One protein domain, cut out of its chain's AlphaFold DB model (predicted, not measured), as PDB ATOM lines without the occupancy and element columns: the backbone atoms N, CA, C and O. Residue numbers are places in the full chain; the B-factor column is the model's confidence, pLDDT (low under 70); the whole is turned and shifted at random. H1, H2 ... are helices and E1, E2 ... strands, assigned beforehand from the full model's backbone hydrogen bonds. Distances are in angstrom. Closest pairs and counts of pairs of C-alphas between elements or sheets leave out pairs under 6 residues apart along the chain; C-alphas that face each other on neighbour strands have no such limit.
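This is residues 77 to 250 of the 254 residues of the protein "Peptidase_S8 domain-containing protein" of Acidobacteria bacterium (UniProt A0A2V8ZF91). Three helices make a knot toward one end, H1 and H3 partly side by side with H2 across them, while two separate two-stranded hairpins, E1 with E2 and E3 with E4, lie away from this knot and from each other. The short helix H5 packs on H2 with H4 next to it, the link of residues 134 to 145 runs through the middle, and a tail of long loops with H6 and H7 ends near where the printed part began. The printed part has 174 residues, with seven named helices and four named strands in the order H1, H2, E1, E2, H3, E3, E4, H4, H5, H6, H7; each sheet, E1 - E2 and E3 - E4, is antiparallel. The class is mixed, helices and strands, though the named elements hold 77 of the 174 residues, under half. The whole is only just compact, close to loose, with a radius of gyration of the C-alphas of 18.3 A, and spans 53 by 44 by 27 A.

The first sheet has E1, residues 118 to 122, 13.6 A long, and E2, residues 129 to 133, 13.3 A long; C-alpha 118 is at (139.311, 75.225, 109.468). The second has E3, residues 164 to 168, 12.9 A long, and E4, residues 173 to 177, 12.6 A long. The longest helix is H1, residues 78 to 94, 25.3 A from C-alpha 78 at (154.659, 89.902, 118.928) to C-alpha 94. H2 holds residues 100 to 110, 15.5 A long, and H3 residues 146 to 151. H4 is residues 187 to 190 and H5 residues 192 to 196. H6, residues 220 to 227, is 10.0 A long, and H7, residues 244 to 249, ends with C-alpha 249 at (160.217, 78.361, 116.723).

E1 and E2 form a hairpin, antiparallel at 159 degrees between their directions, with N 119 and O 132 within hydrogen-bond range at 2.9 A and N 130 and O 121 at 2.8 A. E3 and E4 form another, antiparallel at 146 degrees, with N 166 and O 175 at 2.9 A and N 175 and O 166 at 2.8 A. The strands of the one hairpin are apart from those of the other. The closest C-alphas of E3 and H6, those of Tyr 167 and Trp 227, are 7.3 A apart. H2 touches H5, their closest C-alphas being those of Lys 109 and Val 195 at 4.4 A. H4 is close to H2 but not clearly touching, with the C-alphas of Lys 109 and Trp 190 at 7.2 A. H2 touches H3 about perpendicular, at 85 degrees, closest at the C-alphas of Thr 110 and Ala 149, 5.5 A. H1 touches H3 with residues 87 to 94 alone, at a shallow tilt of 20 degrees, the same way; the C-alphas of Gly 87 and Val 146 come closest, at 5.7 A. H1 and H2 are close but not clearly touching, with the C-alphas of Val 88 and Val 103 at 7.4 A. H6 and H7 are apart from each other, and each of them is also apart from H1, H2 and H3. Every O i to N i+4 pair is within hydrogen-bond range in H1, H2, H3, H5 and H7, but 3 of 4 in H6, while H4 is too short for such a pair.

The C-alphas of Ala 94 and Ser 236 are the two farthest apart, at 53.8 A, while those of Thr 77 and Gly 250, first and last printed, are 8.8 A apart. The printed part has no cut. The links E2 to H3, H3 to E3, H5 to H6 and H6 to H7 are long, with 12, 12, 23 and 16 residues. The mean pLDDT of the printed part is 73.2; 61 residues are under 70, among them residues 201 to 250.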
ATOM      1  N   THR A  77     154.384  85.704 117.139       61.41
ATOM      2  CA  THR A  77     153.278  86.450 117.821       61.41
ATOM      3  C   THR A  77     153.398  87.971 117.975       61.41
ATOM      4  O   THR A  77     152.575  88.708 117.437       61.41
ATOM      5  N   SER A  78     154.407  88.470 118.690       71.75
ATOM      6  CA  SER A  78     154.659  89.902 118.928       71.75
ATOM      7  C   SER A  78     154.845  90.701 117.630       71.75
ATOM      8  O   SER A  78     154.658  91.916 117.599       71.75
ATOM      9  N   MET A  79     155.162  90.012 116.536       80.69
ATOM     10  CA  MET A  79     155.401  90.620 115.231       80.69
ATOM     11  C   MET A  79     154.114  90.993 114.495       80.69
ATOM     12  O   MET A  79     154.100  92.007 113.802       80.69
ATOM     13  N   ALA A  80     153.005  90.287 114.741       83.94
ATOM     14  CA  ALA A  80     151.701  90.686 114.208       83.94
ATOM     15  C   ALA A  80     151.292  92.078 114.723       83.94
ATOM     16  O   ALA A  80     150.844  92.924 113.949       83.94
ATOM     17  N   ALA A  81     151.521  92.356 116.012       85.06
ATOM     18  CA  ALA A  81     151.246  93.665 116.607       85.06
ATOM     19  C   ALA A  81     152.121  94.779 116.000       85.06
ATOM     20  O   ALA A  81     151.631  95.884 115.744       85.06
ATOM     21  N   ALA A  82     153.395  94.487 115.718       85.75
ATOM     22  CA  ALA A  82     154.295  95.421 115.042       85.75
ATOM     23  C   ALA A  82     153.840  95.717 113.600       85.75
ATOM     24  O   ALA A  82     153.823  96.879 113.192       85.75
ATOM     25  N   VAL A  83     153.402  94.696 112.853       90.19
ATOM     26  CA  VAL A  83     152.867  94.851 111.488       90.19
ATOM     27  C   VAL A  83     151.608  95.721 111.482       90.19
ATOM     28  O   VAL A  83     151.520  96.657 110.687       90.19
ATOM     29  N   VAL A  84     150.662  95.477 112.397       92.88
ATOM     30  CA  VAL A  84     149.462  96.323 112.541       92.88
ATOM     31  C   VAL A  84     149.852  97.764 112.876       92.88
ATOM     32  O   VAL A  84     149.343  98.690 112.251       92.88
ATOM     33  N   SER A  85     150.795  97.965 113.800       92.31
ATOM     34  CA  SER A  85     151.270  99.304 114.186       92.31
ATOM     35  C   SER A  85     151.896 100.057 113.006       92.31
ATOM     36  O   SER A  85     151.606 101.235 112.801       92.31
ATOM     37  N   GLY A  86     152.703  99.375 112.186       91.75
ATOM     38  CA  GLY A  86     153.256  99.935 110.951       91.75
ATOM     39  C   GLY A  86     152.175 100.279 109.922       91.75
ATOM     40  O   GLY A  86     152.206 101.360 109.338       91.75
ATOM     41  N   GLY A  87     151.176  99.409 109.749       93.06
ATOM     42  CA  GLY A  87     150.025  99.669 108.879       93.06
ATOM     43  C   GLY A  87     149.216 100.896 109.315       93.06
ATOM     44  O   GLY A  87     148.882 101.742 108.487       93.06
ATOM     45  N   VAL A  88     148.970 101.042 110.621       94.94
ATOM     46  CA  VAL A  88     148.318 102.227 111.202       94.94
ATOM     47  C   VAL A  88     149.149 103.486 110.971       94.94
ATOM     48  O   VAL A  88     148.589 104.523 110.628       94.94
ATOM     49  N   ALA A  89     150.474 103.414 111.115       94.56
ATOM     50  CA  ALA A  89     151.344 104.562 110.870       94.56
ATOM     51  C   ALA A  89     151.245 105.056 109.416       94.56
ATOM     52  O   ALA A  89     151.144 106.260 109.186       94.56
ATOM     53  N   VAL A  90     151.207 104.143 108.438       94.88
ATOM     54  CA  VAL A  90     151.007 104.497 107.022       94.88
ATOM     55  C   VAL A  90     149.614 105.089 106.792       94.88
ATOM     56  O   VAL A  90     149.485 106.103 106.105       94.88
ATOM     57  N   LEU A  91     148.578 104.505 107.401       94.50
ATOM     58  CA  LEU A  91     147.209 105.014 107.317       94.50
ATOM     59  C   LEU A  91     147.101 106.447 107.860       94.50
ATOM     60  O   LEU A  91     146.557 107.321 107.191       94.50
ATOM     61  N   LEU A  92     147.666 106.709 109.040       95.56
ATOM     62  CA  LEU A  92     147.662 108.035 109.662       95.56
ATOM     63  C   LEU A  92     148.551 109.038 108.922       95.56
ATOM     64  O   LEU A  92     148.255 110.228 108.928       95.56
ATOM     65  N   HIS A  93     149.608 108.585 108.246       94.81
ATOM     66  CA  HIS A  93     150.385 109.461 107.373       94.81
ATOM     67  C   HIS A  93     149.544 109.970 106.192       94.81
ATOM     68  O   HIS A  93     149.600 111.152 105.862       94.81
ATOM     69  N   ALA A  94     148.742 109.095 105.578       93.88
ATOM     70  CA  ALA A  94     147.859 109.466 104.474       93.88
ATOM     71  C   ALA A  94     146.618 110.256 104.937       93.88
ATOM     72  O   ALA A  94     146.149 111.149 104.232       93.88
ATOM     73  N   GLN A  95     146.068 109.926 106.108       93.31
ATOM     74  CA  GLN A  95     144.819 110.478 106.638       93.31
ATOM     75  C   GLN A  95     144.987 110.855 108.127       93.31
ATOM     76  O   GLN A  95     144.524 110.136 109.016       93.31
ATOM     77  N   PRO A  96     145.621 112.003 108.429       94.44
ATOM     78  CA  PRO A  96     146.092 112.339 109.780       94.44
ATOM     79  C   PRO A  96     144.993 112.677 110.793       94.44
ATOM     80  O   PRO A  96     145.253 112.705 111.991       94.44
ATOM     81  N   ASN A  97     143.767 112.931 110.332       94.38
ATOM     82  CA  ASN A  97     142.655 113.357 111.188       94.38
ATOM     83  C   ASN A  97     141.796 112.191 111.708       94.38
ATOM     84  O   ASN A  97     140.766 112.436 112.334       94.38
ATOM     85  N   LEU A  98     142.169 110.938 111.424       94.38
ATOM     86  CA  LEU A  98     141.425 109.779 111.914       94.38
ATOM     87  C   LEU A  98     141.607 109.615 113.426       94.38
ATOM     88  O   LEU A  98     142.722 109.603 113.946       94.38
ATOM     89  N   THR A  99     140.495 109.432 114.129       94.06
ATOM     90  CA  THR A  99     140.493 109.060 115.549       94.06
ATOM     91  C   THR A  99     140.828 107.573 115.734       94.06
ATOM     92  O   THR A  99     140.654 106.788 114.797       94.06
ATOM     93  N   PRO A 100     141.257 107.135 116.934       93.94
ATOM     94  CA  PRO A 100     141.532 105.722 117.200       93.94
ATOM     95  C   PRO A 100     140.354 104.790 116.877       93.94
ATOM     96  O   PRO A 100     140.556 103.721 116.300       93.94
ATOM     97  N   ASP A 101     139.124 105.216 117.176       92.75
ATOM     98  CA  ASP A 101     137.916 104.461 116.835       92.75
ATOM     99  C   ASP A 101     137.720 104.347 115.321       92.75
ATOM    100  O   ASP A 101     137.420 103.271 114.813       92.75
ATOM    101  N   GLN A 102     137.953 105.427 114.575       94.00
ATOM    102  CA  GLN A 102     137.844 105.411 113.115       94.00
ATOM    103  C   GLN A 102     138.929 104.551 112.464       94.00
ATOM    104  O   GLN A 102     138.633 103.828 111.513       94.00
ATOM    105  N   VAL A 103     140.157 104.578 112.991       95.00
ATOM    106  CA  VAL A 103     141.241 103.684 112.554       95.00
ATOM    107  C   VAL A 103     140.826 102.234 112.765       95.00
ATOM    108  O   VAL A 103     140.866 101.441 111.825       95.00
ATOM    109  N   LYS A 104     140.374 101.887 113.975       94.00
ATOM    110  CA  LYS A 104     139.927 100.530 114.291       94.00
ATOM    111  C   LYS A 104     138.775 100.091 113.387       94.00
ATOM    112  O   LYS A 104     138.836  99.007 112.811       94.00
ATOM    113  N   ALA A 105     137.760 100.941 113.236       92.19
ATOM    114  CA  ALA A 105     136.604 100.667 112.396       92.19
ATOM    115  C   ALA A 105     137.026 100.359 110.957       92.19
ATOM    116  O   ALA A 105     136.674  99.310 110.416       92.19
ATOM    117  N   ARG A 106     137.845 101.235 110.369       93.94
ATOM    118  CA  ARG A 106     138.335 101.081 109.002       93.94
ATOM    119  C   ARG A 106     139.134  99.798 108.823       93.94
ATOM    120  O   ARG A 106     138.801  99.026 107.934       93.94
ATOM    121  N   LEU A 107     140.110  99.534 109.694       94.75
ATOM    122  CA  LEU A 107     140.934  98.325 109.602       94.75
ATOM    123  C   LEU A 107     140.101  97.043 109.652       94.75
ATOM    124  O   LEU A 107     140.349  96.129 108.873       94.75
ATOM    125  N   MET A 108     139.109  96.973 110.543       93.38
ATOM    126  CA  MET A 108     138.233  95.803 110.650       93.38
ATOM    127  C   MET A 108     137.325  95.663 109.421       93.38
ATOM    128  O   MET A 108     137.207  94.583 108.846       93.38
ATOM    129  N   LYS A 109     136.719  96.758 108.953       91.50
ATOM    130  CA  LYS A 109     135.868  96.748 107.755       91.50
ATOM    131  C   LYS A 109     136.635  96.285 106.516       91.50
ATOM    132  O   LYS A 109     136.137  95.438 105.773       91.50
ATOM    133  N   THR A 110     137.839  96.812 106.306       93.38
ATOM    134  CA  THR A 110     138.654  96.521 105.119       93.38
ATOM    135  C   THR A 110     139.490  95.252 105.250       93.38
ATOM    136  O   THR A 110     140.164  94.881 104.292       93.38
ATOM    137  N   ALA A 111     139.453  94.573 106.400       92.44
ATOM    138  CA  ALA A 111     140.123  93.295 106.585       92.44
ATOM    139  C   ALA A 111     139.642  92.264 105.554       92.44
ATOM    140  O   ALA A 111     138.441  92.157 105.262       92.44
ATOM    141  N   SER A 112     140.586  91.480 105.034       90.31
ATOM    142  CA  SER A 112     140.287  90.367 104.142       90.31
ATOM    143  C   SER A 112     139.575  89.261 104.912       90.31
ATOM    144  O   SER A 112     140.073  88.758 105.920       90.31
ATOM    145  N   LYS A 113     138.421  88.858 104.386       87.38
ATOM    146  CA  LYS A 113     137.559  87.798 104.930       87.38
ATOM    147  C   LYS A 113     137.724  86.475 104.174       87.38
ATOM    148  O   LYS A 113     136.877  85.591 104.253       87.38
ATOM    149  N   SER A 114     138.787  86.381 103.375       86.06
ATOM    150  CA  SER A 114     139.138  85.191 102.610       86.06
ATOM    151  C   SER A 114     140.072  84.329 103.443       86.06
ATOM    152  O   SER A 114     141.272  84.589 103.501       86.06
ATOM    153  N   PHE A 115     139.502  83.323 104.088       83.75
ATOM    154  CA  PHE A 115     140.205  82.340 104.901       83.75
ATOM    155  C   PHE A 115     139.441  81.002 104.862       83.75
ATOM    156  O   PHE A 115     138.243  81.000 104.551       83.75
ATOM    157  N   PRO A 116     140.106  79.858 105.111       82.69
ATOM    158  CA  PRO A 116     139.433  78.561 105.166       82.69
ATOM    159  C   PRO A 116     138.492  78.475 106.379       82.69
ATOM    160  O   PRO A 116     138.602  79.262 107.307       82.69
ATOM    161  N   ALA A 117     137.570  77.508 106.396       78.12
ATOM    162  CA  ALA A 117     136.692  77.291 107.556       78.12
ATOM    163  C   ALA A 117     137.445  76.691 108.759       78.12
ATOM    164  O   ALA A 117     137.131  76.979 109.913       78.12
ATOM    165  N   TYR A 118     138.450  75.862 108.482       77.94
ATOM    166  CA  TYR A 118     139.311  75.225 109.468       77.94
ATOM    167  C   TYR A 118     140.728  75.086 108.909       77.94
ATOM    168  O   TYR A 118     140.926  75.000 107.696       77.94
ATOM    169  N   SER A 119     141.715  75.029 109.796       78.69
ATOM    170  CA  SER A 119     143.097  74.693 109.461       78.69
ATOM    171  C   SER A 119     143.715  73.829 110.542       78.69
ATOM    172  O   SER A 119     143.289  73.861 111.695       78.69
ATOM    173  N   THR A 120     144.735  73.064 110.175       78.12
ATOM    174  CA  THR A 120     145.450  72.191 111.101       78.12
ATOM    175  C   THR A 120     146.924  72.540 111.116       78.12
ATOM    176  O   THR A 120     147.521  72.739 110.062       78.12
ATOM    177  N   ALA A 121     147.511  72.578 112.306       72.81
ATOM    178  CA  ALA A 121     148.946  72.705 112.494       72.81
ATOM    179  C   ALA A 121     149.456  71.478 113.248       72.81
ATOM    180  O   ALA A 121     148.890  71.094 114.273       72.81
ATOM    181  N   THR A 122     150.521  70.861 112.746       73.69
ATOM    182  CA  THR A 122     151.151  69.709 113.396       73.69
ATOM    183  C   THR A 122     152.473  70.143 114.009       73.69
ATOM    184  O   THR A 122     153.354  70.645 113.311       73.69
ATOM    185  N   ASP A 123     152.625  69.949 115.319       67.06
ATOM    186  CA  ASP A 123     153.892  70.202 116.004       67.06
ATOM    187  C   ASP A 123     154.920  69.145 115.561       67.06
ATOM    188  O   ASP A 123     154.743  67.956 115.848       67.06
ATOM    189  N   PRO A 124     156.019  69.542 114.895       64.25
ATOM    190  CA  PRO A 124     157.013  68.603 114.384       64.25
ATOM    191  C   PRO A 124     157.798  67.889 115.494       64.25
ATOM    192  O   PRO A 124     158.469  66.896 115.223       64.25
ATOM    193  N   THR A 125     157.745  68.392 116.731       64.56
ATOM    194  CA  THR A 125     158.479  67.843 117.879       64.56
ATOM    195  C   THR A 125     157.657  66.795 118.618       64.56
ATOM    196  O   THR A 125     158.197  65.779 119.051       64.56
ATOM    197  N   THR A 126     156.357  67.043 118.784       69.31
ATOM    198  CA  THR A 126     155.461  66.175 119.565       69.31
ATOM    199  C   THR A 126     154.557  65.300 118.698       69.31
ATOM    200  O   THR A 126     154.020  64.314 119.196       69.31
ATOM    201  N   GLY A 127     154.386  65.632 117.415       70.75
ATOM    202  CA  GLY A 127     153.450  64.965 116.509       70.75
ATOM    203  C   GLY A 127     151.977  65.262 116.810       70.75
ATOM    204  O   GLY A 127     151.103  64.638 116.216       70.75
ATOM    205  N   ALA A 128     151.688  66.183 117.735       69.19
ATOM    206  CA  ALA A 128     150.328  66.599 118.045       69.19
ATOM    207  C   ALA A 128     149.774  67.499 116.931       69.19
ATOM    208  O   ALA A 128     150.443  68.443 116.502       69.19
ATOM    209  N   THR A 129     148.545  67.220 116.491       72.44
ATOM    210  CA  THR A 129     147.817  68.036 115.510       72.44
ATOM    211  C   THR A 129     146.777  68.897 116.216       72.44
ATOM    212  O   THR A 129     145.943  68.390 116.967       72.44
ATOM    213  N   TYR A 130     146.813  70.195 115.937       71.94
ATOM    214  CA  TYR A 130     145.913  71.204 116.479       71.94
ATOM    215  C   TYR A 130     145.018  71.730 115.363       71.94
ATOM    216  O   TYR A 130     145.517  72.240 114.359       71.94
ATOM    217  N   THR A 131     143.702  71.624 115.537       74.94
ATOM    218  CA  THR A 131     142.717  72.175 114.598       74.94
ATOM    219  C   THR A 131     142.250  73.539 115.090       74.94
ATOM    220  O   THR A 131     141.820  73.674 116.233       74.94
ATOM    221  N   SER A 132     142.315  74.549 114.225       75.25
ATOM    222  CA  SER A 132     141.767  75.882 114.470       75.25
ATOM    223  C   SER A 132     140.594  76.149 113.536       75.25
ATOM    224  O   SER A 132     140.713  75.991 112.321       75.25
ATOM    225  N   GLU A 133     139.471  76.563 114.111       78.44
ATOM    226  CA  GLU A 133     138.279  76.998 113.383       78.44
ATOM    227  C   GLU A 133     138.307  78.515 113.181       78.44
ATOM    228  O   GLU A 133     138.787  79.259 114.036       78.44
ATOM    229  N   TYR A 134     137.816  78.983 112.036       79.81
ATOM    230  CA  TYR A 134     137.894  80.392 111.654       79.81
ATOM    231  C   TYR A 134     136.597  81.099 112.004       79.81
ATOM    232  O   TYR A 134     135.707  81.283 111.174       79.81
ATOM    233  N   ASP A 135     136.512  81.503 113.263       80.44
ATOM    234  CA  ASP A 135     135.386  82.230 113.821       80.44
ATOM    235  C   ASP A 135     135.786  83.635 114.298       80.44
ATOM    236  O   ASP A 135     136.945  84.058 114.230       80.44
ATOM    237  N   ILE A 136     134.809  84.377 114.820       83.00
ATOM    238  CA  ILE A 136     135.030  85.743 115.305       83.00
ATOM    239  C   ILE A 136     136.025  85.811 116.478       83.00
ATOM    240  O   ILE A 136     136.623  86.857 116.716       83.00
ATOM    241  N   PHE A 137     136.216  84.714 117.214       83.50
ATOM    242  CA  PHE A 137     137.112  84.640 118.366       83.50
ATOM    243  C   PHE A 137     138.540  84.239 117.992       83.50
ATOM    244  O   PHE A 137     139.462  84.417 118.787       83.50
ATOM    245  N   THR A 138     138.725  83.728 116.778       81.62
ATOM    246  CA  THR A 138     140.017  83.295 116.252       81.62
ATOM    247  C   THR A 138     140.593  84.324 115.290       81.62
ATOM    248  O   THR A 138     141.754  84.709 115.426       81.62
ATOM    249  N   VAL A 139     139.787  84.817 114.346       85.44
ATOM    250  CA  VAL A 139     140.248  85.758 113.311       85.44
ATOM    251  C   VAL A 139     139.679  87.167 113.447       85.44
ATOM    252  O   VAL A 139     140.132  88.080 112.753       85.44
ATOM    253  N   GLY A 140     138.719  87.389 114.348       88.81
ATOM    254  CA  GLY A 140     138.082  88.694 114.490       88.81
ATOM    255  C   GLY A 140     137.416  89.121 113.186       88.81
ATOM    256  O   GLY A 140     136.585  88.401 112.635       88.81
ATOM    257  N   ALA A 141     137.782  90.301 112.685       89.06
ATOM    258  CA  ALA A 141     137.307  90.816 111.402       89.06
ATOM    259  C   ALA A 141     138.003  90.201 110.166       89.06
ATOM    260  O   ALA A 141     137.540  90.399 109.040       89.06
ATOM    261  N   GLY A 142     139.105  89.466 110.364       90.69
ATOM    262  CA  GLY A 142     139.891  88.824 109.310       90.69
ATOM    263  C   GLY A 142     141.338  89.318 109.227       90.69
ATOM    264  O   GLY A 142     141.874  89.906 110.171       90.69
ATOM    265  N   TYR A 143     141.987  89.074 108.085       91.50
ATOM    266  CA  TYR A 143     143.392  89.423 107.861       91.50
ATOM    267  C   TYR A 143     143.577  90.907 107.527       91.50
ATOM    268  O   TYR A 143     142.922  91.435 106.627       91.50
ATOM    269  N   LEU A 144     144.534  91.565 108.187       92.88
ATOM    270  CA  LEU A 144     144.904  92.962 107.952       92.88
ATOM    271  C   LEU A 144     145.159  93.242 106.468       92.88
ATOM    272  O   LEU A 144     146.021  92.615 105.847       92.88
ATOM    273  N   ASP A 145     144.460  94.236 105.919       93.88
ATOM    274  CA  ASP A 145     144.678  94.746 104.567       93.88
ATOM    275  C   ASP A 145     144.895  96.262 104.578       93.88
ATOM    276  O   ASP A 145     143.957  97.057 104.625       93.88
ATOM    277  N   VAL A 146     146.172  96.653 104.563       92.62
ATOM    278  CA  VAL A 146     146.581  98.064 104.603       92.62
ATOM    279  C   VAL A 146     146.243  98.777 103.293       92.62
ATOM    280  O   VAL A 146     145.881  99.949 103.318       92.62
ATOM    281  N   ALA A 147     146.321  98.089 102.152       93.06
ATOM    282  CA  ALA A 147     146.019  98.692 100.856       93.06
ATOM    283  C   ALA A 147     144.521  98.999 100.733       93.06
ATOM    284  O   ALA A 147     144.153 100.108 100.348       93.06
ATOM    285  N   ALA A 148     143.666  98.055 101.134       93.25
ATOM    286  CA  ALA A 148     142.227  98.278 101.202       93.25
ATOM    287  C   ALA A 148     141.873  99.376 102.220       93.25
ATOM    288  O   ALA A 148     141.036 100.224 101.925       93.25
ATOM    289  N   ALA A 149     142.553  99.423 103.374       94.31
ATOM    290  CA  ALA A 149     142.365 100.486 104.363       94.31
ATOM    291  C   ALA A 149     142.737 101.878 103.824       94.31
ATOM    292  O   ALA A 149     142.033 102.843 104.092       94.31
ATOM    293  N   LEU A 150     143.815 101.999 103.047       94.31
ATOM    294  CA  LEU A 150     144.226 103.268 102.432       94.31
ATOM    295  C   LEU A 150     143.282 103.725 101.312       94.31
ATOM    296  O   LEU A 150     143.142 104.924 101.076       94.31
ATOM    297  N   ALA A 151     142.654 102.780 100.611       95.06
ATOM    298  CA  ALA A 151     141.688 103.066  99.554       95.06
ATOM    299  C   ALA A 151     140.291 103.431 100.092       95.06
ATOM    300  O   ALA A 151     139.474 103.971  99.344       95.06
ATOM    301  N   ASP A 152     140.009 103.149 101.366       93.00
ATOM    302  CA  ASP A 152     138.728 103.425 102.011       93.00
ATOM    303  C   ASP A 152     138.696 104.826 102.647       93.00
ATOM    304  O   ASP A 152     139.595 105.238 103.387       93.00
ATOM    305  N   TYR A 153     137.624 105.568 102.367       90.38
ATOM    306  CA  TYR A 153     137.399 106.923 102.885       90.38
ATOM    307  C   TYR A 153     136.183 107.011 103.811       90.38
ATOM    308  O   TYR A 153     135.869 108.098 104.294       90.38
ATOM    309  N   ASP A 154     135.529 105.889 104.121       89.50
ATOM    310  CA  ASP A 154     134.341 105.896 104.966       89.50
ATOM    311  C   ASP A 154     134.735 106.175 106.414       89.50
ATOM    312  O   ASP A 154     135.656 105.568 106.966       89.50
ATOM    313  N   VAL A 155     134.048 107.122 107.042       88.06
ATOM    314  CA  VAL A 155     134.349 107.563 108.404       88.06
ATOM    315  C   VAL A 155     133.267 107.052 109.346       88.06
ATOM    316  O   VAL A 155     132.086 107.351 109.172       88.06
ATOM    317  N   ALA A 156     133.672 106.280 110.353       87.38
ATOM    318  CA  ALA A 156     132.782 105.848 111.422       87.38
ATOM    319  C   ALA A 156     132.295 107.062 112.236       87.38
ATOM    320  O   ALA A 156     133.093 107.910 112.645       87.38
ATOM    321  N   THR A 157     130.983 107.135 112.463       83.88
ATOM    322  CA  THR A 157     130.322 108.205 113.233       83.88
ATOM    323  C   THR A 157     130.117 107.852 114.709       83.88
ATOM    324  O   THR A 157     129.760 108.727 115.493       83.88
ATOM    325  N   GLY A 158     130.337 106.589 115.085       83.88
ATOM    326  CA  GLY A 158     130.233 106.079 116.453       83.88
ATOM    327  C   GLY A 158     131.535 105.448 116.942       83.88
ATOM    328  O   GLY A 158     132.541 105.424 116.230       83.88
ATOM    329  N   ASN A 159     131.499 104.902 118.155       86.38
ATOM    330  CA  ASN A 159     132.667 104.283 118.781       86.38
ATOM    331  C   ASN A 159     132.920 102.889 118.183       86.38
ATOM    332  O   ASN A 159     131.979 102.168 117.848       86.38
ATOM    333  N   ALA A 160     134.173 102.444 118.112       88.31
ATOM    334  CA  ALA A 160     134.524 101.115 117.604       88.31
ATOM    335  C   ALA A 160     134.661 100.094 118.749       88.31
ATOM    336  O   ALA A 160     135.602  99.292 118.801       88.31
ATOM    337  N   LEU A 161     133.723 100.119 119.700       88.56
ATOM    338  CA  LEU A 161     133.714  99.220 120.858       88.56
ATOM    339  C   LEU A 161     133.536  97.769 120.406       88.56
ATOM    340  O   LEU A 161     132.597  97.465 119.678       88.56
ATOM    341  N   SER A 162     134.436  96.871 120.812       88.00
ATOM    342  CA  SER A 162     134.289  95.444 120.499       88.00
ATOM    343  C   SER A 162     133.012  94.901 121.163       88.00
ATOM    344  O   SER A 162     132.713  95.304 122.289       88.00
ATOM    345  N   PRO A 163     132.252  94.016 120.496       87.69
ATOM    346  CA  PRO A 163     131.063  93.423 121.092       87.69
ATOM    347  C   PRO A 163     131.415  92.531 122.282       87.69
ATOM    348  O   PRO A 163     132.516  91.986 122.361       87.69
ATOM    349  N   THR A 164     130.448  92.337 123.170       86.50
ATOM    350  CA  THR A 164     130.519  91.345 124.243       86.50
ATOM    351  C   THR A 164     129.797  90.086 123.787       86.50
ATOM    352  O   THR A 164     128.662  90.156 123.320       86.50
ATOM    353  N   ALA A 165     130.446  88.933 123.888       85.12
ATOM    354  CA  ALA A 165     129.782  87.653 123.723       85.12
ATOM    355  C   ALA A 165     128.869  87.402 124.925       85.12
ATOM    356  O   ALA A 165     129.212  87.740 126.056       85.12
ATOM    357  N   ALA A 166     127.710  86.803 124.694       82.31
ATOM    358  CA  ALA A 166     126.817  86.386 125.758       82.31
ATOM    359  C   ALA A 166     126.184  85.044 125.411       82.31
ATOM    360  O   ALA A 166     125.816  84.792 124.264       82.31
ATOM    361  N   TYR A 167     126.080  84.178 126.412       80.88
ATOM    362  CA  TYR A 167     125.489  82.857 126.276       80.88
ATOM    363  C   TYR A 167     124.029  82.869 126.743       80.88
ATOM    364  O   TYR A 167     123.728  83.307 127.854       80.88
ATOM    365  N   ASP A 168     123.127  82.382 125.892       77.62
ATOM    366  CA  ASP A 168     121.726  82.133 126.225       77.62
ATOM    367  C   ASP A 168     121.537  80.660 126.610       77.62
ATOM    368  O   ASP A 168     121.573  79.763 125.762       77.62
ATOM    369  N   SER A 169     121.299  80.412 127.898       74.00
ATOM    370  CA  SER A 169     121.137  79.066 128.445       74.00
ATOM    371  C   SER A 169     119.818  78.391 128.073       74.00
ATOM    372  O   SER A 169     119.739  77.168 128.192       74.00
ATOM    373  N   SER A 170     118.796  79.124 127.607       76.12
ATOM    374  CA  SER A 170     117.528  78.502 127.199       76.12
ATOM    375  C   SER A 170     117.598  77.898 125.800       76.12
ATOM    376  O   SER A 170     116.954  76.886 125.538       76.12
ATOM    377  N   ASN A 171     118.391  78.506 124.915       72.94
ATOM    378  CA  ASN A 171     118.508  78.101 123.511       72.94
ATOM    379  C   ASN A 171     119.879  77.502 123.165       72.94
ATOM    380  O   ASN A 171     120.066  77.015 122.052       72.94
ATOM    381  N   GLY A 172     120.837  77.544 124.096       70.81
ATOM    382  CA  GLY A 172     122.188  77.020 123.909       70.81
ATOM    383  C   GLY A 172     123.032  77.823 122.919       70.81
ATOM    384  O   GLY A 172     123.992  77.283 122.389       70.81
ATOM    385  N   ASN A 173     122.677  79.080 122.646       73.75
ATOM    386  CA  ASN A 173     123.314  79.897 121.613       73.75
ATOM    387  C   ASN A 173     124.184  81.000 122.220       73.75
ATOM    388  O   ASN A 173     123.843  81.578 123.252       73.75
ATOM    389  N   VAL A 174     125.270  81.355 121.530       76.38
ATOM    390  CA  VAL A 174     126.103  82.517 121.863       76.38
ATOM    391  C   VAL A 174     125.797  83.654 120.894       76.38
ATOM    392  O   VAL A 174     125.854  83.482 119.675       76.38
ATOM    393  N   TYR A 175     125.493  84.829 121.435       78.25
ATOM    394  CA  TYR A 175     125.157  86.034 120.685       78.25
ATOM    395  C   TYR A 175     126.145  87.166 120.971       78.25
ATOM    396  O   TYR A 175     126.838  87.174 121.988       78.25
ATOM    397  N   LEU A 176     126.205  88.132 120.051       82.75
ATOM    398  CA  LEU A 176     126.944  89.376 120.248       82.75
ATOM    399  C   LEU A 176     126.017  90.441 120.819       82.75
ATOM    400  O   LEU A 176     124.979  90.754 120.238       82.75
ATOM    401  N   ILE A 177     126.438  91.046 121.921       83.50
ATOM    402  CA  ILE A 177     125.852  92.258 122.474       83.50
ATOM    403  C   ILE A 177     126.721  93.429 122.027       83.50
ATOM    404  O   ILE A 177     127.896  93.531 122.387       83.50
ATOM    405  N   LEU A 178     126.142  94.316 121.223       83.69
ATOM    406  CA  LEU A 178     126.804  95.540 120.785       83.69
ATOM    407  C   LEU A 178     126.613  96.630 121.845       83.69
ATOM    408  O   LEU A 178     125.511  96.827 122.358       83.69
ATOM    409  N   GLY A 179     127.692  97.345 122.167       77.25
ATOM    410  CA  GLY A 179     127.632  98.488 123.075       77.25
ATOM    411  C   GLY A 179     126.790  99.633 122.502       77.25
ATOM    412  O   GLY A 179     126.720  99.827 121.289       77.25
ATOM    413  N   SER A 180     126.171 100.428 123.379       76.81
ATOM    414  CA  SER A 180     125.437 101.625 122.953       76.81
ATOM    415  C   SER A 180     126.369 102.605 122.230       76.81
ATOM    416  O   SER A 180     127.458 102.909 122.720       76.81
ATOM    417  N   GLY A 181     125.957 103.073 121.050       74.06
ATOM    418  CA  GLY A 181     126.764 103.968 120.214       74.06
ATOM    419  C   GLY A 181     127.945 103.295 119.505       74.06
ATOM    420  O   GLY A 181     128.762 103.998 118.907       74.06
ATOM    421  N   ALA A 182     128.054 101.961 119.557       81.44
ATOM    422  CA  ALA A 182     128.996 101.237 118.716       81.44
ATOM    423  C   ALA A 182     128.600 101.387 117.239       81.44
ATOM    424  O   ALA A 182     127.425 101.287 116.893       81.44
ATOM    425  N   VAL A 183     129.580 101.608 116.362       83.88
ATOM    426  CA  VAL A 183     129.335 101.779 114.917       83.88
ATOM    427  C   VAL A 183     128.824 100.491 114.250       83.88
ATOM    428  O   VAL A 183     128.251 100.506 113.164       83.88
ATOM    429  N   TRP A 184     129.012  99.361 114.919       82.00
ATOM    430  CA  TRP A 184     128.720  98.034 114.414       82.00
ATOM    431  C   TRP A 184     127.228  97.722 114.314       82.00
ATOM    432  O   TRP A 184     126.419  98.169 115.122       82.00
ATOM    433  N   GLY A 185     126.869  96.870 113.354       64.38
ATOM    434  CA  GLY A 185     125.542  96.254 113.284       64.38
ATOM    435  C   GLY A 185     124.437  97.158 112.734       64.38
ATOM    436  O   GLY A 185     123.293  96.717 112.662       64.38
ATOM    437  N   SER A 186     124.759  98.379 112.293       61.50
ATOM    438  CA  SER A 186     123.797  99.282 111.655       61.50
ATOM    439  C   SER A 186     124.246  99.695 110.245       61.50
ATOM    440  O   SER A 186     125.380 100.110 110.013       61.50
ATOM    441  N   GLY A 187     123.333  99.556 109.278       67.06
ATOM    442  CA  GLY A 187     123.546  99.947 107.880       67.06
ATOM    443  C   GLY A 187     124.408  98.984 107.050       67.06
ATOM    444  O   GLY A 187     124.973  98.014 107.545       67.06
ATOM    445  N   ALA A 188     124.501  99.260 105.745       65.69
ATOM    446  CA  ALA A 188     125.264  98.439 104.799       65.69
ATOM    447  C   ALA A 188     126.789  98.573 104.971       65.69
ATOM    448  O   ALA A 188     127.528  97.644 104.667       65.69
ATOM    449  N   VAL A 189     127.253  99.723 105.470       72.81
ATOM    450  CA  VAL A 189     128.685 100.060 105.562       72.81
ATOM    451  C   VAL A 189     129.348  99.444 106.798       72.81
ATOM    452  O   VAL A 189     130.495  99.011 106.723       72.81
ATOM    453  N   TRP A 190     128.620  99.371 107.918       78.75
ATOM    454  CA  TRP A 190     129.127  98.907 109.218       78.75
ATOM    455  C   TRP A 190     128.328  97.725 109.789       78.75
ATOM    456  O   TRP A 190     128.431  97.392 110.974       78.75
ATOM    457  N   GLY A 191     127.519  97.074 108.950       72.19
ATOM    458  CA  GLY A 191     126.772  95.875 109.313       72.19
ATOM    459  C   GLY A 191     127.693  94.729 109.739       72.19
ATOM    460  O   GLY A 191     128.850  94.653 109.325       72.19
ATOM    461  N   SER A 192     127.176  93.804 110.549       72.19
ATOM    462  CA  SER A 192     127.963  92.686 111.090       72.19
ATOM    463  C   SER A 192     128.633  91.845 109.996       72.19
ATOM    464  O   SER A 192     129.822  91.549 110.086       72.19
ATOM    465  N   GLY A 193     127.917  91.561 108.905       69.81
ATOM    466  CA  GLY A 193     128.481  90.876 107.738       69.81
ATOM    467  C   GLY A 193     129.540  91.690 106.979       69.81
ATOM    468  O   GLY A 193     130.465  91.107 106.425       69.81
ATOM    469  N   ALA A 194     129.460  93.025 106.980       76.56
ATOM    470  CA  ALA A 194     130.456  93.879 106.324       76.56
ATOM    471  C   ALA A 194     131.768  93.953 107.121       76.56
ATOM    472  O   ALA A 194     132.850  94.017 106.542       76.56
ATOM    473  N   VAL A 195     131.675  93.915 108.450       80.88
ATOM    474  CA  VAL A 195     132.822  94.079 109.349       80.88
ATOM    475  C   VAL A 195     133.507  92.745 109.609       80.88
ATOM    476  O   VAL A 195     134.705  92.633 109.378       80.88
ATOM    477  N   TRP A 196     132.754  91.721 110.008       82.69
ATOM    478  CA  TRP A 196     133.308  90.415 110.382       82.69
ATOM    479  C   TRP A 196     133.145  89.332 109.312       82.69
ATOM    480  O   TRP A 196     133.770  88.280 109.394       82.69
ATOM    481  N   GLY A 197     132.348  89.588 108.273       76.62
ATOM    482  CA  GLY A 197     131.965  88.560 107.308       76.62
ATOM    483  C   GLY A 197     130.777  87.736 107.799       76.62
ATOM    484  O   GLY A 197     130.498  87.648 108.989       76.62
ATOM    485  N   THR A 198     130.045  87.122 106.874       74.94
ATOM    486  CA  THR A 198     128.918  86.235 107.212       74.94
ATOM    487  C   THR A 198     129.378  84.855 107.669       74.94
ATOM    488  O   THR A 198     128.642  84.178 108.374       74.94
ATOM    489  N   ASN A 199     130.592  84.448 107.284       71.31
ATOM    490  CA  ASN A 199     131.121  83.102 107.516       71.31
ATOM    491  C   ASN A 199     131.460  82.826 108.987       71.31
ATOM    492  O   ASN A 199     131.541  81.667 109.372       71.31
ATOM    493  N   VAL A 200     131.629  83.872 109.804       70.50
ATOM    494  CA  VAL A 200     131.880  83.737 111.249       70.50
ATOM    495  C   VAL A 200     130.593  83.634 112.082       70.50
ATOM    496  O   VAL A 200     130.659  83.539 113.304       70.50
ATOM    497  N   PHE A 201     129.421  83.684 111.439       68.50
ATOM    498  CA  PHE A 201     128.112  83.536 112.075       68.50
ATOM    499  C   PHE A 201     127.405  82.298 111.526       68.50
ATOM    500  O   PHE A 201     127.384  82.080 110.317       68.50
ATOM    501  N   ILE A 202     126.704  81.551 112.383       63.16
ATOM    502  CA  ILE A 202     125.970  80.340 111.969       63.16
ATOM    503  C   ILE A 202     124.849  80.655 110.965       63.16
ATOM    504  O   ILE A 202     124.499  79.822 110.133       63.16
ATOM    505  N   SER A 203     124.290  81.867 111.013       60.44
ATOM    506  CA  SER A 203     123.213  82.318 110.118       60.44
ATOM    507  C   SER A 203     123.494  83.664 109.442       60.44
ATOM    508  O   SER A 203     122.570  84.401 109.103       60.44
ATOM    509  N   GLY A 204     124.768  84.032 109.271       55.34
ATOM    510  CA  GLY A 204     125.184  85.259 108.575       55.34
ATOM    511  C   GLY A 204     124.988  86.575 109.344       55.34
ATOM    512  O   GLY A 204     125.687  87.543 109.053       55.34
ATOM    513  N   SER A 205     124.096  86.628 110.339       54.50
ATOM    514  CA  SER A 205     123.935  87.790 111.238       54.50
ATOM    515  C   SER A 205     123.326  87.466 112.612       54.50
ATOM    516  O   SER A 205     122.956  88.387 113.340       54.50
ATOM    517  N   GLY A 206     123.147  86.183 112.941       63.56
ATOM    518  CA  GLY A 206     122.502  85.728 114.177       63.56
ATOM    519  C   GLY A 206     123.506  85.228 115.224       63.56
ATOM    520  O   GLY A 206     124.464  85.939 115.528       63.56
ATOM    521  N   PRO A 207     123.299  84.034 115.812       55.25
ATOM    522  CA  PRO A 207     124.228  83.498 116.793       55.25
ATOM    523  C   PRO A 207     125.599  83.235 116.165       55.25
ATOM    524  O   PRO A 207     125.716  82.768 115.028       55.25
ATOM    525  N   VAL A 208     126.637  83.552 116.932       63.19
ATOM    526  CA  VAL A 208     128.032  83.270 116.575       63.19
ATOM    527  C   VAL A 208     128.302  81.777 116.716       63.19
ATOM    528  O   VAL A 208     128.983  81.193 115.888       63.19
ATOM    529  N   TRP A 209     127.714  81.160 117.744       60.06
ATOM    530  CA  TRP A 209     127.853  79.743 118.061       60.06
ATOM    531  C   TRP A 209     126.516  79.142 118.519       60.06
ATOM    532  O   TRP A 209     125.673  79.846 119.081       60.06
ATOM    533  N   GLY A 210     126.329  77.847 118.249       52.19
ATOM    534  CA  GLY A 210     125.174  77.047 118.667       52.19
ATOM    535  C   GLY A 210     125.484  76.282 119.951       52.19
ATOM    536  O   GLY A 210     126.391  76.665 120.682       52.19
ATOM    537  N   SER A 211     124.817  75.149 120.185       46.59
ATOM    538  CA  SER A 211     125.010  74.286 121.367       46.59
ATOM    539  C   SER A 211     126.399  73.612 121.480       46.59
ATOM    540  O   SER A 211     126.528  72.589 122.150       46.59
ATOM    541  N   GLY A 212     127.419  74.126 120.783       48.81
ATOM    542  CA  GLY A 212     128.788  73.617 120.690       48.81
ATOM    543  C   GLY A 212     129.833  74.625 121.191       48.81
ATOM    544  O   GLY A 212     129.562  75.816 121.323       48.81
ATOM    545  N   ALA A 213     131.023  74.125 121.527       47.50
ATOM    546  CA  ALA A 213     132.059  74.844 122.269       47.50
ATOM    547  C   ALA A 213     132.826  75.881 121.437       47.50
ATOM    548  O   ALA A 213     133.454  75.499 120.464       47.50
ATOM    549  N   VAL A 214     132.916  77.118 121.942       50.69
ATOM    550  CA  VAL A 214     133.568  78.323 121.368       50.69
ATOM    551  C   VAL A 214     134.987  78.123 120.784       50.69
ATOM    552  O   VAL A 214     135.456  78.981 120.051       50.69
ATOM    553  N   TRP A 215     135.675  77.008 121.068       52.12
ATOM    554  CA  TRP A 215     137.061  76.729 120.654       52.12
ATOM    555  C   TRP A 215     137.273  75.391 119.927       52.12
ATOM    556  O   TRP A 215     138.355  74.814 120.013       52.12
ATOM    557  N   GLY A 216     136.264  74.857 119.233       40.66
ATOM    558  CA  GLY A 216     136.442  73.693 118.345       40.66
ATOM    559  C   GLY A 216     136.803  72.369 119.042       40.66
ATOM    560  O   GLY A 216     136.972  71.339 118.392       40.66
ATOM    561  N   THR A 217     136.888  72.332 120.376       41.16
ATOM    562  CA  THR A 217     136.962  71.077 121.130       41.16
ATOM    563  C   THR A 217     135.546  70.629 121.459       41.16
ATOM    564  O   THR A 217     134.853  71.294 122.224       41.16
ATOM    565  N   SER A 218     135.113  69.474 120.957       36.38
ATOM    566  CA  SER A 218     133.798  68.870 121.243       36.38
ATOM    567  C   SER A 218     133.578  68.465 122.716       36.38
ATOM    568  O   SER A 218     132.636  67.741 123.036       36.38
ATOM    569  N   THR A 219     134.436  68.915 123.635       42.75
ATOM    570  CA  THR A 219     134.352  68.660 125.069       42.75
ATOM    571  C   THR A 219     133.811  69.885 125.812       42.75
ATOM    572  O   THR A 219     134.293  71.008 125.668       42.75
ATOM    573  N   ASN A 220     132.843  69.657 126.708       45.28
ATOM    574  CA  ASN A 220     132.249  70.669 127.601       45.28
ATOM    575  C   ASN A 220     133.261  71.380 128.530       45.28
ATOM    576  O   ASN A 220     132.879  72.267 129.288       45.28
ATOM    577  N   GLN A 221     134.538  70.995 128.501       46.59
ATOM    578  CA  GLN A 221     135.602  71.575 129.317       46.59
ATOM    579  C   GLN A 221     135.983  72.985 128.845       46.59
ATOM    580  O   GLN A 221     136.135  73.869 129.682       46.59
ATOM    581  N   ALA A 222     136.057  73.228 127.529       47.84
ATOM    582  CA  ALA A 222     136.326  74.565 126.985       47.84
ATOM    583  C   ALA A 222     135.112  75.496 127.129       47.84
ATOM    584  O   ALA A 222     135.248  76.660 127.495       47.84
ATOM    585  N   PHE A 223     133.902  74.961 126.934       52.38
ATOM    586  CA  PHE A 223     132.661  75.694 127.194       52.38
ATOM    587  C   PHE A 223     132.532  76.080 128.680       52.38
ATOM    588  O   PHE A 223     132.210  77.221 129.010       52.38
ATOM    589  N   GLY A 224     132.851  75.145 129.582       50.12
ATOM    590  CA  GLY A 224     132.844  75.364 131.027       50.12
ATOM    591  C   GLY A 224     133.936  76.311 131.538       50.12
ATOM    592  O   GLY A 224     133.773  76.856 132.624       50.12
ATOM    593  N   ALA A 225     135.009  76.530 130.770       55.69
ATOM    594  CA  ALA A 225     136.077  77.473 131.101       55.69
ATOM    595  C   ALA A 225     135.672  78.942 130.885       55.69
ATOM    596  O   ALA A 225     136.137  79.809 131.618       55.69
ATOM    597  N   VAL A 226     134.811  79.214 129.896       59.75
ATOM    598  CA  VAL A 226     134.324  80.571 129.589       59.75
ATOM    599  C   VAL A 226     132.981  80.846 130.271       59.75
ATOM    600  O   VAL A 226     132.780  81.910 130.839       59.75
ATOM    601  N   TRP A 227     132.062  79.875 130.258       61.22
ATOM    602  CA  TRP A 227     130.667  80.075 130.686       61.22
ATOM    603  C   TRP A 227     130.240  79.195 131.869       61.22
ATOM    604  O   TRP A 227     129.077  79.232 132.275       61.22
ATOM    605  N   GLY A 228     131.142  78.372 132.411       52.84
ATOM    606  CA  GLY A 228     130.860  77.451 133.516       52.84
ATOM    607  C   GLY A 228     131.506  77.859 134.842       52.84
ATOM    608  O   GLY A 228     132.345  78.746 134.922       52.84
ATOM    609  N   SER A 229     131.122  77.167 135.916       40.75
ATOM    610  CA  SER A 229     131.666  77.346 137.272       40.75
ATOM    611  C   SER A 229     132.952  76.540 137.536       40.75
ATOM    612  O   SER A 229     133.305  76.305 138.693       40.75
ATOM    613  N   GLY A 230     133.616  76.039 136.490       41.59
ATOM    614  CA  GLY A 230     134.820  75.210 136.592       41.59
ATOM    615  C   GLY A 230     136.088  76.054 136.500       41.59
ATOM    616  O   GLY A 230     136.267  76.804 135.548       41.59
ATOM    617  N   ALA A 231     136.985  75.933 137.480       34.34
ATOM    618  CA  ALA A 231     138.266  76.631 137.462       34.34
ATOM    619  C   ALA A 231     139.150  76.163 136.287       34.34
ATOM    620  O   ALA A 231     139.354  74.969 136.087       34.34
ATOM    621  N   VAL A 232     139.735  77.126 135.569       42.66
ATOM    622  CA  VAL A 232     140.656  76.946 134.421       42.66
ATOM    623  C   VAL A 232     142.024  76.362 134.828       42.66
ATOM    624  O   VAL A 232     142.866  76.062 133.986       42.66
ATOM    625  N   TRP A 233     142.264  76.143 136.122       31.77
ATOM    626  CA  TRP A 233     143.522  75.587 136.612       31.77
ATOM    627  C   TRP A 233     143.416  74.075 136.809       31.77
ATOM    628  O   TRP A 233     142.939  73.601 137.835       31.77
ATOM    629  N   GLY A 234     143.924  73.342 135.815       34.03
ATOM    630  CA  GLY A 234     144.407  71.969 135.955       34.03
ATOM    631  C   GLY A 234     143.325  70.902 136.110       34.03
ATOM    632  O   GLY A 234     143.036  70.462 137.220       34.03
ATOM    633  N   SER A 235     142.821  70.375 134.990       32.53
ATOM    634  CA  SER A 235     142.331  68.994 135.013       32.53
ATOM    635  C   SER A 235     143.544  68.052 135.001       32.53
ATOM    636  O   SER A 235     144.529  68.297 134.308       32.53
ATOM    637  N   SER A 236     143.505  66.983 135.798       35.72
ATOM    638  CA  SER A 236     144.588  65.995 135.958       35.72
ATOM    639  C   SER A 236     144.877  65.160 134.702       35.72
ATOM    640  O   SER A 236     145.694  64.243 134.729       35.72
ATOM    641  N   THR A 237     144.199  65.455 133.599       34.19
ATOM    642  CA  THR A 237     144.539  64.983 132.265       34.19
ATOM    643  C   THR A 237     145.387  66.057 131.605       34.19
ATOM    644  O   THR A 237     144.877  67.142 131.341       34.19
ATOM    645  N   GLN A 238     146.664  65.756 131.336       32.12
ATOM    646  CA  GLN A 238     147.479  66.521 130.391       32.12
ATOM    647  C   GLN A 238     146.738  66.560 129.049       32.12
ATOM    648  O   GLN A 238     146.918  65.697 128.196       32.12
ATOM    649  N   GLN A 239     145.872  67.551 128.861       35.69
ATOM    650  CA  GLN A 239     145.638  68.057 127.527       35.69
ATOM    651  C   GLN A 239     146.954  68.704 127.135       35.69
ATOM    652  O   GLN A 239     147.514  69.491 127.900       35.69
ATOM    653  N   SER A 240     147.501  68.280 126.004       38.03
ATOM    654  CA  SER A 240     148.649  68.913 125.375       38.03
ATOM    655  C   SER A 240     148.276  70.362 125.074       38.03
ATOM    656  O   SER A 240     147.745  70.671 124.013       38.03
ATOM    657  N   VAL A 241     148.473  71.240 126.055       41.34
ATOM    658  CA  VAL A 241     148.469  72.683 125.850       41.34
ATOM    659  C   VAL A 241     149.664  72.967 124.949       41.34
ATOM    660  O   VAL A 241     150.747  72.422 125.181       41.34
ATOM    661  N   GLU A 242     149.438  73.756 123.902       48.75
ATOM    662  CA  GLU A 242     150.435  74.106 122.890       48.75
ATOM    663  C   GLU A 242     151.773  74.442 123.555       48.75
ATOM    664  O   GLU A 242     151.864  75.279 124.459       48.75
ATOM    665  N   THR A 243     152.820  73.710 123.177       44.09
ATOM    666  CA  THR A 243     154.100  73.818 123.870       44.09
ATOM    667  C   THR A 243     154.738  75.176 123.583       44.09
ATOM    668  O   THR A 243     154.775  75.648 122.446       44.09
ATOM    669  N   ILE A 244     155.327  75.788 124.616       50.06
ATOM    670  CA  ILE A 244     156.084  77.054 124.535       50.06
ATOM    671  C   ILE A 244     157.122  77.023 123.390       50.06
ATOM    672  O   ILE A 244     157.411  78.042 122.769       50.06
ATOM    673  N   ASN A 245     157.641  75.839 123.050       46.00
ATOM    674  CA  ASN A 245     158.611  75.649 121.973       46.00
ATOM    675  C   ASN A 245     158.051  75.941 120.567       46.00
ATOM    676  O   ASN A 245     158.789  76.480 119.738       46.00
ATOM    677  N   VAL A 246     156.773  75.646 120.288       49.97
ATOM    678  CA  VAL A 246     156.132  75.981 118.996       49.97
ATOM    679  C   VAL A 246     155.927  77.491 118.881       49.97
ATOM    680  O   VAL A 246     156.193  78.067 117.827       49.97
ATOM    681  N   ALA A 247     155.572  78.165 119.979       51.25
ATOM    682  CA  ALA A 247     155.483  79.626 120.012       51.25
ATOM    683  C   ALA A 247     156.843  80.301 119.747       51.25
ATOM    684  O   ALA A 247     156.895  81.365 119.136       51.25
ATOM    685  N   ILE A 248     157.950  79.675 120.165       53.00
ATOM    686  CA  ILE A 248     159.307  80.216 119.992       53.00
ATOM    687  C   ILE A 248     159.879  79.940 118.597       53.00
ATOM    688  O   ILE A 248     160.540  80.802 118.026       53.00
ATOM    689  N   THR A 249     159.649  78.755 118.032       58.19
ATOM    690  CA  THR A 249     160.217  78.361 116.723       58.19
ATOM    691  C   THR A 249     159.300  78.670 115.537       58.19
ATOM    692  O   THR A 249     159.755  78.721 114.388       58.19
ATOM    693  N   GLY A 250     158.018  78.923 115.813       54.94
ATOM    694  CA  GLY A 250     156.970  79.095 114.819       54.94
ATOM    695  C   GLY A 250     156.608  77.778 114.131       54.94
ATOM    696  O   GLY A 250     157.465  76.964 113.774       54.94
TER     697      GLY A 250